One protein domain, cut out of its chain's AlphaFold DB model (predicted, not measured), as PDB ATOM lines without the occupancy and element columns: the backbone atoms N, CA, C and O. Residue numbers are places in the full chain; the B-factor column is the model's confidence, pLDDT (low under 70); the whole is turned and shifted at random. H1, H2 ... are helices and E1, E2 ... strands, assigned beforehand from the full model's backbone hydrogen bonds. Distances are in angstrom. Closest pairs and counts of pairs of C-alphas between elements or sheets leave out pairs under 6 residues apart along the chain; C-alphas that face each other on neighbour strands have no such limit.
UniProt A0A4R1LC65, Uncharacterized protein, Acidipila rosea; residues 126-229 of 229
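AT A GLANCE: This is residues 126 to 229 of the 229 residues of an uncharacterized protein of Acidipila rosea (UniProt A0A4R1LC65). Picture one six-stranded antiparallel sheet, so strongly twisted that its two edges run in quite different directions, with long loops round it and two short helices at its margins. The sheet is two three-strand meanders, E1 E2 E3 and E4 E5 E6, joined side by side where E6 meets E3. The printed part has 104 residues, with named elements in the order H1 E1 E2 E3 H2 E4 E5 E6; across the sheet the order is E1 E2 E3 E6 E5 E4. The class is mixed, helices and strands, although under half of the residues are in named elements. The whole is compact, with a radius of gyration of the C-alphas of 12.8 A, and rounded, spanning 32 by 29 by 29 A.

HOW THE PARTS SIT: Start at residues 126 to 144, which have no named element, and come to H1, residues 145 to 151, which only grazes the sheet with its residues 148 to 151. In H1, 2 of 3 O i to N i+4 pairs are within hydrogen-bond range; H2, residues 195 to 198, is too short for such a pair. Next come E1, residues 165 to 168, and E2, residues 171 to 176, a hairpin with N 166 and O 173 at 3.0 A. E2 forms another hairpin with E3, residues 179 to 183, where N 181 and O 174 are 2.8 A apart. H2 is not on the sheet. After it, E4, residues 201 to 206, and E5, residues 209 to 214, are a hairpin with N 213 and O 202 at 2.8 A. E6, residues 223 to 228, has staggered pairing: residues 223 to 224 pair with E5, with N 212 and O 223 at 2.8 A, and residues 225 to 228 with E3, with N 182 and O 226 at 2.9 A. H1 and E4 are near each other, and the edge strands E1 and E4 are apart.

IN THESE COORDINATES: Find C-alpha 145 at (190.665, 238.103, 193.781), where H1 begins; it is 10.2 A long. E1 measures 10.0 A, E2 16.3 A, E3 13.1 A and H2 5.2 A. E4 starts at C-alpha 201, (192.403, 218.995, 197.591), and is 15.0 A long; E5 is 16.4 A. E6, 16.3 A long, ends at C-alpha 228, (204.511, 233.068, 199.353).

THE WHOLE: The two C-alphas farthest apart are those of Ser 127 and Pro 146, at 34.8 A. The printed part has no cut and ends at Phe 229, the chain's last residue. The links H1 to E1, with 13 residues, and E3 to H2, with 11, are long. The mean pLDDT of the printed part is 96.7, and no printed residue is under 70.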
ATOM      1  N   ASP A 126     191.886 218.085 216.511       96.69
ATOM      2  CA  ASP A 126     191.093 219.158 217.118       96.69
ATOM      3  C   ASP A 126     191.855 219.990 218.158       96.69
ATOM      4  O   ASP A 126     191.522 221.157 218.347       96.69
ATOM      5  N   SER A 127     192.887 219.427 218.797       97.50
ATOM      6  CA  SER A 127     193.755 220.167 219.725       97.50
ATOM      7  C   SER A 127     194.957 220.827 219.053       97.50
ATOM      8  O   SER A 127     195.533 221.756 219.613       97.50
ATOM      9  N   GLU A 128     195.360 220.334 217.884       97.88
ATOM     10  CA  GLU A 128     196.575 220.784 217.195       97.88
ATOM     11  C   GLU A 128     196.283 221.841 216.125       97.88
ATOM     12  O   GLU A 128     197.133 222.688 215.847       97.88
ATOM     13  N   ARG A 129     195.071 221.836 215.556       96.50
ATOM     14  CA  ARG A 129     194.647 222.826 214.566       96.50
ATOM     15  C   ARG A 129     194.417 224.189 215.201       96.50
ATOM     16  O   ARG A 129     193.828 224.299 216.277       96.50
ATOM     17  N   ARG A 130     194.772 225.248 214.476       97.06
ATOM     18  CA  ARG A 130     194.423 226.620 214.867       97.06
ATOM     19  C   ARG A 130     193.827 227.399 213.711       97.06
ATOM     20  O   ARG A 130     194.396 227.448 212.620       97.06
ATOM     21  N   THR A 131     192.708 228.067 213.977       96.94
ATOM     22  CA  THR A 131     192.113 229.010 213.027       96.94
ATOM     23  C   THR A 131     192.996 230.243 212.871       96.94
ATOM     24  O   THR A 131     193.818 230.565 213.732       96.94
ATOM     25  N   TRP A 132     192.797 230.989 211.789       97.56
ATOM     26  CA  TRP A 132     193.464 232.275 211.609       97.56
ATOM     27  C   TRP A 132     193.130 233.274 212.712       97.56
ATOM     28  O   TRP A 132     194.026 233.971 213.167       97.56
ATOM     29  N   GLN A 133     191.904 233.283 213.236       96.69
ATOM     30  CA  GLN A 133     191.535 234.131 214.376       96.69
ATOM     31  C   GLN A 133     192.367 233.814 215.631       96.69
ATOM     32  O   GLN A 133     192.895 234.726 216.260       96.69
ATOM     33  N   GLN A 134     192.594 232.531 215.942       96.56
ATOM     34  CA  GLN A 134     193.473 232.109 217.048       96.56
ATOM     35  C   GLN A 134     194.951 232.482 216.827       96.56
ATOM     36  O   GLN A 134     195.739 232.466 217.770       96.56
ATOM     37  N   ARG A 135     195.335 232.812 215.588       96.00
ATOM     38  CA  ARG A 135     196.674 233.289 215.206       96.00
ATOM     39  C   ARG A 135     196.773 234.817 215.123       96.00
ATOM     40  O   ARG A 135     197.817 235.317 214.720       96.00
ATOM     41  N   GLY A 136     195.716 235.551 215.477       96.38
ATOM     42  CA  GLY A 136     195.668 237.013 215.349       96.38
ATOM     43  C   GLY A 136     195.248 237.520 213.963       96.38
ATOM     44  O   GLY A 136     195.467 238.683 213.644       96.38
ATOM     45  N   GLY A 137     194.638 236.663 213.142       95.94
ATOM     46  CA  GLY A 137     194.196 236.965 211.780       95.94
ATOM     47  C   GLY A 137     195.213 236.574 210.703       95.94
ATOM     48  O   GLY A 137     196.358 236.221 210.984       95.94
ATOM     49  N   TYR A 138     194.783 236.606 209.438       96.94
ATOM     50  CA  TYR A 138     195.660 236.303 208.306       96.94
ATOM     51  C   TYR A 138     196.605 237.459 207.977       96.94
ATOM     52  O   TYR A 138     196.156 238.537 207.581       96.94
ATOM     53  N   SER A 139     197.909 237.190 208.054       93.50
ATOM     54  CA  SER A 139     198.993 238.147 207.786       93.50
ATOM     55  C   SER A 139     199.903 237.758 206.610       93.50
ATOM     56  O   SER A 139     200.898 238.430 206.355       93.50
ATOM     57  N   GLY A 140     199.586 236.679 205.885       92.69
ATOM     58  CA  GLY A 140     200.355 236.237 204.718       92.69
ATOM     59  C   GLY A 140     200.007 236.988 203.428       92.69
ATOM     60  O   GLY A 140     199.146 237.870 203.399       92.69
ATOM     61  N   TYR A 141     200.638 236.592 202.319       96.94
ATOM     62  CA  TYR A 141     200.307 237.142 201.005       96.94
ATOM     63  C   TYR A 141     198.853 236.831 200.618       96.94
ATOM     64  O   TYR A 141     198.378 235.707 200.792       96.94
ATOM     65  N   ARG A 142     198.124 237.812 200.075       96.69
ATOM     66  CA  ARG A 142     196.754 237.614 199.581       96.69
ATOM     67  C   ARG A 142     196.766 237.491 198.065       96.69
ATOM     68  O   ARG A 142     197.129 238.439 197.376       96.69
ATOM     69  N   ILE A 143     196.316 236.344 197.563       97.44
ATOM     70  CA  ILE A 143     196.125 236.129 196.130       97.44
ATOM     71  C   ILE A 143     195.098 237.150 195.610       97.44
ATOM     72  O   ILE A 143     194.024 237.284 196.206       97.44
ATOM     73  N   PRO A 144     195.387 237.873 194.511       97.19
ATOM     74  CA  PRO A 144     194.438 238.808 193.918       97.19
ATOM     75  C   PRO A 144     193.117 238.119 193.567       97.19
ATOM     76  O   PRO A 144     193.112 237.072 192.923       97.19
ATOM     77  N   ALA A 145     191.983 238.724 193.936       96.75
ATOM     78  CA  ALA A 145     190.665 238.103 193.781       96.75
ATOM     79  C   ALA A 145     190.338 237.601 192.353       96.75
ATOM     80  O   ALA A 145     189.772 236.512 192.239       96.75
ATOM     81  N   PRO A 146     190.689 238.311 191.257       97.19
ATOM     82  CA  PRO A 146     190.478 237.791 189.904       97.19
ATOM     83  C   PRO A 146     191.278 236.517 189.627       97.19
ATOM     84  O   PRO A 146     190.749 235.586 189.031       97.19
ATOM     85  N   TYR A 147     192.526 236.457 190.096       97.56
ATOM     86  CA  TYR A 147     193.362 235.267 189.964       97.56
ATOM     87  C   TYR A 147     192.816 234.129 190.828       97.56
ATOM     88  O   TYR A 147     192.668 233.008 190.354       97.56
ATOM     89  N   PHE A 148     192.428 234.436 192.069       98.00
ATOM     90  CA  PHE A 148     191.865 233.458 192.990       98.00
ATOM     91  C   PHE A 148     190.677 232.707 192.373       98.00
ATOM     92  O   PHE A 148     190.680 231.482 192.325       98.00
ATOM     93  N   ARG A 149     189.707 233.438 191.809       97.06
ATOM     94  CA  ARG A 149     188.499 232.855 191.193       97.06
ATOM     95  C   ARG A 149     188.762 231.943 189.992       97.06
ATOM     96  O   ARG A 149     187.896 231.142 189.673       97.06
ATOM     97  N   ASN A 150     189.907 232.084 189.326       97.25
ATOM     98  CA  ASN A 150     190.230 231.319 188.120       97.25
ATOM     99  C   ASN A 150     191.019 230.033 188.411       97.25
ATOM    100  O   ASN A 150     191.076 229.154 187.553       97.25
ATOM    101  N   TYR A 151     191.656 229.937 189.582       97.69
ATOM    102  CA  TYR A 151     192.612 228.865 189.893       97.69
ATOM    103  C   TYR A 151     192.383 228.192 191.248       97.69
ATOM    104  O   TYR A 151     193.019 227.180 191.529       97.69
ATOM    105  N   TYR A 152     191.510 228.733 192.095       98.19
ATOM    106  CA  TYR A 152     191.317 228.279 193.470       98.19
ATOM    107  C   TYR A 152     189.835 228.233 193.848       98.19
ATOM    108  O   TYR A 152     188.961 228.696 193.117       98.19
ATOM    109  N   GLY A 153     189.548 227.662 195.013       97.50
ATOM    110  CA  GLY A 153     188.202 227.365 195.481       97.50
ATOM    111  C   GLY A 153     187.774 225.939 195.141       97.50
ATOM    112  O   GLY A 153     188.469 225.182 194.467       97.50
ATOM    113  N   ARG A 154     186.588 225.558 195.618       96.38
ATOM    114  CA  ARG A 154     186.088 224.170 195.604       96.38
ATOM    115  C   ARG A 154     186.057 223.488 194.229       96.38
ATOM    116  O   ARG A 154     186.146 222.263 194.159       96.38
ATOM    117  N   ASN A 155     185.926 224.266 193.156       97.12
ATOM    118  CA  ASN A 155     185.887 223.761 191.780       97.12
ATOM    119  C   ASN A 155     187.282 223.616 191.142       97.12
ATOM    120  O   ASN A 155     187.396 222.993 190.091       97.12
ATOM    121  N   HIS A 156     188.332 224.136 191.783       97.56
ATOM    122  CA  HIS A 156     189.716 224.090 191.315       97.56
ATOM    123  C   HIS A 156     190.546 223.226 192.262       97.56
ATOM    124  O   HIS A 156     191.202 223.705 193.187       97.56
ATOM    125  N   TRP A 157     190.452 221.917 192.052       97.62
ATOM    126  CA  TRP A 157     191.132 220.927 192.872       97.62
ATOM    127  C   TRP A 157     192.380 220.379 192.186       97.62
ATOM    128  O   TRP A 157     192.546 220.456 190.968       97.62
ATOM    129  N   PHE A 158     193.271 219.817 192.993       98.00
ATOM    130  CA  PHE A 158     194.543 219.259 192.559       98.00
ATOM    131  C   PHE A 158     195.019 218.171 193.523       98.00
ATOM    132  O   PHE A 158     194.454 217.985 194.599       98.00
ATOM    133  N   ARG A 159     196.090 217.468 193.143       97.38
ATOM    134  CA  ARG A 159     196.800 216.509 194.001       97.38
ATOM    135  C   ARG A 159     198.209 217.000 194.266       97.38
ATOM    136  O   ARG A 159     198.861 217.516 193.362       97.38
ATOM    137  N   VAL A 160     198.684 216.823 195.494       96.94
ATOM    138  CA  VAL A 160     199.956 217.402 195.952       96.94
ATOM    139  C   VAL A 160     201.177 216.631 195.442       96.94
ATOM    140  O   VAL A 160     202.221 217.228 195.208       96.94
ATOM    141  N   TYR A 161     201.062 215.322 195.227       91.75
ATOM    142  CA  TYR A 161     202.190 214.422 194.948       91.75
ATOM    143  C   TYR A 161     203.078 214.809 193.759       91.75
ATOM    144  O   TYR A 161     204.281 214.584 193.800       91.75
ATOM    145  N   ASN A 162     202.513 215.425 192.719       88.19
ATOM    146  CA  ASN A 162     203.270 215.825 191.526       88.19
ATOM    147  C   ASN A 162     203.669 217.308 191.523       88.19
ATOM    148  O   ASN A 162     204.163 217.807 190.512       88.19
ATOM    149  N   LEU A 163     203.426 218.024 192.619       95.25
ATOM    150  CA  LEU A 163     203.751 219.438 192.730       95.25
ATOM    151  C   LEU A 163     205.171 219.634 193.270       95.25
ATOM    152  O   LEU A 163     205.643 218.812 194.062       95.25
ATOM    153  N   PRO A 164     205.849 220.737 192.898       95.75
ATOM    154  CA  PRO A 164     207.086 221.137 193.555       95.75
ATOM    155  C   PRO A 164     206.889 221.166 195.071       95.75
ATOM    156  O   PRO A 164     205.930 221.763 195.558       95.75
ATOM    157  N   PHE A 165     207.787 220.511 195.804       95.00
ATOM    158  CA  PHE A 165     207.668 220.280 197.240       95.00
ATOM    159  C   PHE A 165     209.001 220.547 197.937       95.00
ATOM    160  O   PHE A 165     210.061 220.203 197.417       95.00
ATOM    161  N   MET A 166     208.945 221.141 199.126       94.94
ATOM    162  CA  MET A 166     210.111 221.351 199.987       94.94
ATOM    163  C   MET A 166     209.676 221.558 201.438       94.94
ATOM    164  O   MET A 166     208.497 221.763 201.727       94.94
ATOM    165  N   VAL A 167     210.638 221.539 202.357       95.62
ATOM    166  CA  VAL A 167     210.420 221.855 203.772       95.62
ATOM    167  C   VAL A 167     211.123 223.168 204.097       95.62
ATOM    168  O   VAL A 167     212.307 223.322 203.808       95.62
ATOM    169  N   VAL A 168     210.407 224.113 204.706       93.69
ATOM    170  CA  VAL A 168     210.967 225.403 205.145       93.69
ATOM    171  C   VAL A 168     210.596 225.632 206.598       93.69
ATOM    172  O   VAL A 168     209.428 225.546 206.963       93.69
ATOM    173  N   GLY A 169     211.596 225.889 207.445       92.69
ATOM    174  CA  GLY A 169     211.368 226.085 208.881       92.69
ATOM    175  C   GLY A 169     210.705 224.885 209.572       92.69
ATOM    176  O   GLY A 169     210.015 225.070 210.564       92.69
ATOM    177  N   GLY A 170     210.871 223.672 209.029       93.94
ATOM    178  CA  GLY A 170     210.236 222.447 209.533       93.94
ATOM    179  C   GLY A 170     208.821 222.179 209.006       93.94
ATOM    180  O   GLY A 170     208.259 221.131 209.313       93.94
ATOM    181  N   PHE A 171     208.263 223.069 208.182       96.44
ATOM    182  CA  PHE A 171     206.913 222.927 207.644       96.44
ATOM    183  C   PHE A 171     206.927 222.464 206.184       96.44
ATOM    184  O   PHE A 171     207.695 223.009 205.378       96.44
ATOM    185  N   PRO A 172     206.091 221.477 205.811       97.31
ATOM    186  CA  PRO A 172     205.944 221.071 204.428       97.31
ATOM    187  C   PRO A 172     205.263 222.181 203.628       97.31
ATOM    188  O   PRO A 172     204.260 222.766 204.050       97.31
ATOM    189  N   ARG A 173     205.800 222.449 202.439       96.81
ATOM    190  CA  ARG A 173     205.202 223.376 201.486       96.81
ATOM    191  C   ARG A 173     205.208 222.814 200.076       96.81
ATOM    192  O   ARG A 173     206.116 222.073 199.696       96.81
ATOM    193  N   PHE A 174     204.219 223.213 199.291       97.69
ATOM    194  CA  PHE A 174     204.082 222.820 197.893       97.69
ATOM    195  C   PHE A 174     203.731 224.028 197.021       97.69
ATOM    196  O   PHE A 174     203.187 225.011 197.527       97.69
ATOM    197  N   GLN A 175     204.043 223.971 195.726       97.81
ATOM    198  CA  GLN A 175     203.685 225.026 194.777       97.81
ATOM    199  C   GLN A 175     202.481 224.621 193.926       97.81
ATOM    200  O   GLN A 175     202.495 223.567 193.295       97.81
ATOM    201  N   TYR A 176     201.464 225.474 193.850       98.06
ATOM    202  CA  TYR A 176     200.319 225.294 192.959       98.06
ATOM    203  C   TYR A 176     199.932 226.633 192.339       98.06
ATOM    204  O   TYR A 176     199.948 227.649 193.027       98.06
ATOM    205  N   ALA A 177     199.639 226.644 191.033       96.19
ATOM    206  CA  ALA A 177     199.245 227.841 190.282       96.19
ATOM    207  C   ALA A 177     200.082 229.095 190.631       96.19
ATOM    208  O   ALA A 177     199.548 230.155 190.945       96.19
ATOM    209  N   GLY A 178     201.413 228.942 190.621       96.06
ATOM    210  CA  GLY A 178     202.370 230.039 190.799       96.06
ATOM    211  C   GLY A 178     202.653 230.477 192.239       96.06
ATOM    212  O   GLY A 178     203.484 231.359 192.418       96.06
ATOM    213  N   TYR A 179     202.030 229.867 193.250       98.19
ATOM    214  CA  TYR A 179     202.234 230.238 194.654       98.19
ATOM    215  C   TYR A 179     202.682 229.054 195.506       98.19
ATOM    216  O   TYR A 179     202.263 227.916 195.283       98.19
ATOM    217  N   TRP A 180     203.514 229.332 196.506       98.25
ATOM    218  CA  TRP A 180     203.895 228.370 197.534       98.25
ATOM    219  C   TRP A 180     202.927 228.419 198.707       98.25
ATOM    220  O   TRP A 180     202.718 229.476 199.300       98.25
ATOM    221  N   PHE A 181     202.412 227.255 199.087       98.44
ATOM    222  CA  PHE A 181     201.530 227.061 200.230       98.44
ATOM    223  C   PHE A 181     202.270 226.285 201.309       98.44
ATOM    224  O   PHE A 181     202.679 225.147 201.078       98.44
ATOM    225  N   THR A 182     202.444 226.892 202.480       98.19
ATOM    226  CA  THR A 182     203.097 226.257 203.635       98.19
ATOM    227  C   THR A 182     202.042 225.821 204.638       98.19
ATOM    228  O   THR A 182     201.218 226.638 205.049       98.19
ATOM    229  N   PHE A 183     202.069 224.551 205.036       98.06
ATOM    230  CA  PHE A 183     201.200 224.028 206.089       98.06
ATOM    231  C   PHE A 183     201.607 224.627 207.431       98.06
ATOM    232  O   PHE A 183     202.782 224.604 207.782       98.06
ATOM    233  N   LEU A 184     200.644 225.164 208.176       97.31
ATOM    234  CA  LEU A 184     200.899 225.751 209.496       97.31
ATOM    235  C   LEU A 184     200.520 224.828 210.653       97.31
ATOM    236  O   LEU A 184     200.893 225.104 211.794       97.31
ATOM    237  N   ASP A 185     199.767 223.777 210.342       97.38
ATOM    238  CA  ASP A 185     199.320 222.728 211.247       97.38
ATOM    239  C   ASP A 185     199.602 221.364 210.603       97.38
ATOM    240  O   ASP A 185     199.670 221.273 209.368       97.38
ATOM    241  N   PRO A 186     199.727 220.296 211.409       97.75
ATOM    242  CA  PRO A 186     199.737 218.937 210.883       97.75
ATOM    243  C   PRO A 186     198.463 218.640 210.080       97.75
ATOM    244  O   PRO A 186     197.462 219.330 210.223       97.75
ATOM    245  N   TYR A 187     198.449 217.605 209.241       98.19
ATOM    246  CA  TYR A 187     197.188 217.194 208.613       98.19
ATOM    247  C   TYR A 187     196.378 216.273 209.545       98.19
ATOM    248  O   TYR A 187     196.974 215.558 210.359       98.19
ATOM    249  N   PRO A 188     195.038 216.243 209.431       98.25
ATOM    250  CA  PRO A 188     194.195 215.496 210.355       98.25
ATOM    251  C   PRO A 188     194.430 213.985 210.314       98.25
ATOM    252  O   PRO A 188     194.547 213.396 209.237       98.25
ATOM    253  N   GLU A 189     194.373 213.314 211.464       97.81
ATOM    254  CA  GLU A 189     194.509 211.858 211.534       97.81
ATOM    255  C   GLU A 189     193.414 211.112 210.757       97.81
ATOM    256  O   GLU A 189     193.636 209.989 210.312       97.81
ATOM    257  N   TYR A 190     192.247 211.715 210.537       97.19
ATOM    258  CA  TYR A 190     191.186 211.086 209.751       97.19
ATOM    259  C   TYR A 190     191.407 211.163 208.233       97.19
ATOM    260  O   TYR A 190     190.652 210.528 207.505       97.19
ATOM    261  N   TRP A 191     192.399 211.911 207.734       98.06
ATOM    262  CA  TRP A 191     192.797 211.813 206.325       98.06
ATOM    263  C   TRP A 191     193.618 210.541 206.092       98.06
ATOM    264  O   TRP A 191     194.338 210.067 206.977       98.06
ATOM    265  N   GLY A 192     193.538 209.997 204.876       97.00
ATOM    266  CA  GLY A 192     194.343 208.844 204.483       97.00
ATOM    267  C   GLY A 192     195.838 209.156 204.577       97.00
ATOM    268  O   GLY A 192     196.274 210.258 204.256       97.00
ATOM    269  N   VAL A 193     196.657 208.181 204.978       95.62
ATOM    270  CA  VAL A 193     198.121 208.364 205.101       95.62
ATOM    271  C   VAL A 193     198.810 208.717 203.775       95.62
ATOM    272  O   VAL A 193     199.932 209.214 203.771       95.62
ATOM    273  N   ASN A 194     198.134 208.457 202.657       95.62
ATOM    274  CA  ASN A 194     198.542 208.749 201.288       95.62
ATOM    275  C   ASN A 194     197.694 209.857 200.634       95.62
ATOM    276  O   ASN A 194     197.716 209.969 199.410       95.62
ATOM    277  N   TRP A 195     196.972 210.680 201.412       97.69
ATOM    278  CA  TRP A 195     196.060 211.712 200.889       97.69
ATOM    279  C   TRP A 195     196.721 212.613 199.838       97.69
ATOM    280  O   TRP A 195     196.105 212.969 198.842       97.69
ATOM    281  N   TYR A 196     198.001 212.948 200.016       96.12
ATOM    282  CA  TYR A 196     198.738 213.824 199.106       96.12
ATOM    283  C   TYR A 196     198.927 213.197 197.710       96.12
ATOM    284  O   TYR A 196     199.119 213.931 196.739       96.12
ATOM    285  N   GLU A 197     198.851 211.864 197.601       95.88
ATOM    286  CA  GLU A 197     198.940 211.082 196.356       95.88
ATOM    287  C   GLU A 197     197.575 210.871 195.698       95.88
ATOM    288  O   GLU A 197     197.468 210.911 194.469       95.88
ATOM    289  N   THR A 198     196.537 210.634 196.499       96.38
ATOM    290  CA  THR A 198     195.252 210.119 196.011       96.38
ATOM    291  C   THR A 198     194.117 211.125 196.044       96.38
ATOM    292  O   THR A 198     193.195 211.007 195.234       96.38
ATOM    293  N   ASP A 199     194.171 212.093 196.953       98.00
ATOM    294  CA  ASP A 199     193.016 212.907 197.292       98.00
ATOM    295  C   ASP A 199     193.054 214.232 196.545       98.00
ATOM    296  O   ASP A 199     194.075 214.922 196.481       98.00
ATOM    297  N   ASP A 200     191.896 214.609 196.017       98.31
ATOM    298  CA  ASP A 200     191.714 215.916 195.414       98.31
ATOM    299  C   ASP A 200     191.495 216.948 196.529       98.31
ATOM    300  O   ASP A 200     190.501 216.917 197.266       98.31
ATOM    301  N   VAL A 201     192.430 217.885 196.637       98.69
ATOM    302  CA  VAL A 201     192.403 218.995 197.591       98.69
ATOM    303  C   VAL A 201     192.223 220.321 196.865       98.69
ATOM    304  O   VAL A 201     192.487 220.427 195.672       98.69
ATOM    305  N   PHE A 202     191.764 221.345 197.572       98.69
ATOM    306  CA  PHE A 202     191.643 222.699 197.037       98.69
ATOM    307  C   PHE A 202     191.967 223.728 198.114       98.69
ATOM    308  O   PHE A 202     191.794 223.475 199.306       98.69
ATOM    309  N   ILE A 203     192.432 224.900 197.688       98.62
ATOM    310  CA  ILE A 203     192.625 226.048 198.576       98.62
ATOM    311  C   ILE A 203     191.355 226.882 198.555       98.62
ATOM    312  O   ILE A 203     190.837 227.168 197.476       98.62
ATOM    313  N   ASP A 204     190.894 227.315 199.723       98.25
ATOM    314  CA  ASP A 204     189.838 228.316 199.825       98.25
ATOM    315  C   ASP A 204     190.198 229.431 200.814       98.25
ATOM    316  O   ASP A 204     190.991 229.221 201.739       98.25
ATOM    317  N   TYR A 205     189.603 230.608 200.630       97.44
ATOM    318  CA  TYR A 205     189.675 231.708 201.586       97.44
ATOM    319  C   TYR A 205     188.393 231.733 202.421       97.44
ATOM    320  O   TYR A 205     187.314 232.055 201.934       97.44
ATOM    321  N   SER A 206     188.503 231.382 203.697       94.62
ATOM    322  CA  SER A 206     187.372 231.245 204.624       94.62
ATOM    323  C   SER A 206     187.824 231.599 206.036       94.62
ATOM    324  O   SER A 206     189.020 231.572 206.298       94.62
ATOM    325  N   MET A 207     186.910 231.934 206.954       92.38
ATOM    326  CA  MET A 207     187.254 232.212 208.366       92.38
ATOM    327  C   MET A 207     188.501 233.111 208.509       92.38
ATOM    328  O   MET A 207     189.462 232.777 209.208       92.38
ATOM    329  N   ASP A 208     188.500 234.206 207.745       93.50
ATOM    330  CA  ASP A 208     189.540 235.234 207.696       93.50
ATOM    331  C   ASP A 208     190.933 234.805 207.203       93.50
ATOM    332  O   ASP A 208     191.862 235.611 207.281       93.50
ATOM    333  N   GLY A 209     191.111 233.629 206.590       97.81
ATOM    334  CA  GLY A 209     192.389 233.247 205.973       97.81
ATOM    335  C   GLY A 209     192.321 232.089 204.976       97.81
ATOM    336  O   GLY A 209     191.246 231.624 204.609       97.81
ATOM    337  N   TYR A 210     193.482 231.635 204.501       98.56
ATOM    338  CA  TYR A 210     193.553 230.527 203.544       98.56
ATOM    339  C   TYR A 210     193.657 229.179 204.250       98.56
ATOM    340  O   TYR A 210     194.415 229.020 205.215       98.56
ATOM    341  N   TYR A 211     192.916 228.211 203.720       98.69
ATOM    342  CA  TYR A 211     192.929 226.829 204.174       98.69
ATOM    343  C   TYR A 211     192.998 225.870 202.989       98.69
ATOM    344  O   TYR A 211     192.418 226.129 201.934       98.69
ATOM    345  N   LEU A 212     193.670 224.740 203.189       98.69
ATOM    346  CA  LEU A 212     193.581 223.578 202.317       98.69
ATOM    347  C   LEU A 212     192.453 222.664 202.798       98.69
ATOM    348  O   LEU A 212     192.438 222.228 203.950       98.69
ATOM    349  N   TYR A 213     191.543 222.334 201.894       98.69
ATOM    350  CA  TYR A 213     190.442 221.412 202.129       98.69
ATOM    351  C   TYR A 213     190.619 220.144 201.302       98.69
ATOM    352  O   TYR A 213     191.111 220.191 200.178       98.69
ATOM    353  N   ASN A 214     190.160 219.017 201.841       98.44
ATOM    354  CA  ASN A 214     190.150 217.734 201.146       98.44
ATOM    355  C   ASN A 214     188.718 217.359 200.758       98.44
ATOM    356  O   ASN A 214     187.820 217.322 201.605       98.44
ATOM    357  N   ARG A 215     188.495 217.080 199.469       97.94
ATOM    358  CA  ARG A 215     187.160 216.794 198.922       97.94
ATOM    359  C   ARG A 215     186.573 215.475 199.415       97.94
ATOM    360  O   ARG A 215     185.350 215.358 199.429       97.94
ATOM    361  N   MET A 216     187.407 214.534 199.857       97.50
ATOM    362  CA  MET A 216     186.959 213.270 200.454       97.50
ATOM    363  C   MET A 216     186.320 213.467 201.837       97.50
ATOM    364  O   MET A 216     185.577 212.606 202.298       97.50
ATOM    365  N   TYR A 217     186.561 214.612 202.488       97.06
ATOM    366  CA  TYR A 217     186.082 214.913 203.840       97.06
ATOM    367  C   TYR A 217     185.284 216.230 203.873       97.06
ATOM    368  O   TYR A 217     185.692 217.189 204.539       97.06
ATOM    369  N   PRO A 218     184.147 216.323 203.154       95.50
ATOM    370  CA  PRO A 218     183.356 217.548 203.098       95.50
ATOM    371  C   PRO A 218     182.811 217.930 204.483       95.50
ATOM    372  O   PRO A 218     182.477 217.073 205.297       95.50
ATOM    373  N   GLY A 219     182.727 219.235 204.752       95.00
ATOM    374  CA  GLY A 219     182.239 219.769 206.031       95.00
ATOM    375  C   GLY A 219     183.227 219.650 207.199       95.00
ATOM    376  O   GLY A 219     182.938 220.142 208.287       95.00
ATOM    377  N   ARG A 220     184.398 219.034 206.998       96.88
ATOM    378  CA  ARG A 220     185.475 219.024 207.995       96.88
ATOM    379  C   ARG A 220     186.308 220.315 207.922       96.88
ATOM    380  O   ARG A 220     186.427 220.892 206.840       96.88
ATOM    381  N   PRO A 221     186.921 220.753 209.039       97.06
ATOM    382  CA  PRO A 221     187.841 221.887 209.034       97.06
ATOM    383  C   PRO A 221     189.012 221.673 208.068       97.06
ATOM    384  O   PRO A 221     189.533 220.561 207.956       97.06
ATOM    385  N   GLY A 222     189.425 222.747 207.395       97.44
ATOM    386  CA  GLY A 222     190.617 222.761 206.553       97.44
ATOM    387  C   GLY A 222     191.897 222.995 207.355       97.44
ATOM    388  O   GLY A 222     191.861 223.377 208.526       97.44
ATOM    389  N   ILE A 223     193.036 222.798 206.698       98.19
ATOM    390  CA  ILE A 223     194.368 223.028 207.264       98.19
ATOM    391  C   ILE A 223     194.798 224.454 206.945       98.19
ATOM    392  O   ILE A 223     194.785 224.838 205.779       98.19
ATOM    393  N   ALA A 224     195.175 225.245 207.950       98.38
ATOM    394  CA  ALA A 224     195.620 226.617 207.726       98.38
ATOM    395  C   ALA A 224     196.928 226.642 206.916       98.38
ATOM    396  O   ALA A 224     197.880 225.924 207.239       98.38
ATOM    397  N   VAL A 225     196.985 227.496 205.890       98.50
ATOM    398  CA  VAL A 225     198.172 227.649 205.037       98.50
ATOM    399  C   VAL A 225     198.574 229.107 204.869       98.50
ATOM    400  O   VAL A 225     197.723 229.977 204.680       98.50
ATOM    401  N   SER A 226     199.876 229.382 204.901       97.56
ATOM    402  CA  SER A 226     200.425 230.677 204.486       97.56
ATOM    403  C   SER A 226     200.895 230.632 203.033       97.56
ATOM    404  O   SER A 226     201.244 229.568 202.516       97.56
ATOM    405  N   ILE A 227     200.899 231.798 202.383       98.12
ATOM    406  CA  ILE A 227     201.206 231.940 200.957       98.12
ATOM    407  C   ILE A 227     202.466 232.786 200.757       98.12
ATOM    408  O   ILE A 227     202.617 233.831 201.396       98.12
ATOM    409  N   ALA A 228     203.334 232.347 199.843       95.25
ATOM    410  CA  ALA A 228     204.511 233.068 199.353       95.25
ATOM    411  C   ALA A 228     204.679 232.910 197.825       95.25
ATOM    412  O   ALA A 228     204.012 232.071 197.212       95.25
ATOM    413  N   PHE A 229     205.564 233.718 197.230       86.81
ATOM    414  CA  PHE A 229     205.982 233.626 195.822       86.81
ATOM    415  C   PHE A 229     207.060 232.560 195.603       86.81
ATOM    416  O   PHE A 229     207.855 232.313 196.542       86.81
TER     417      PHE A 229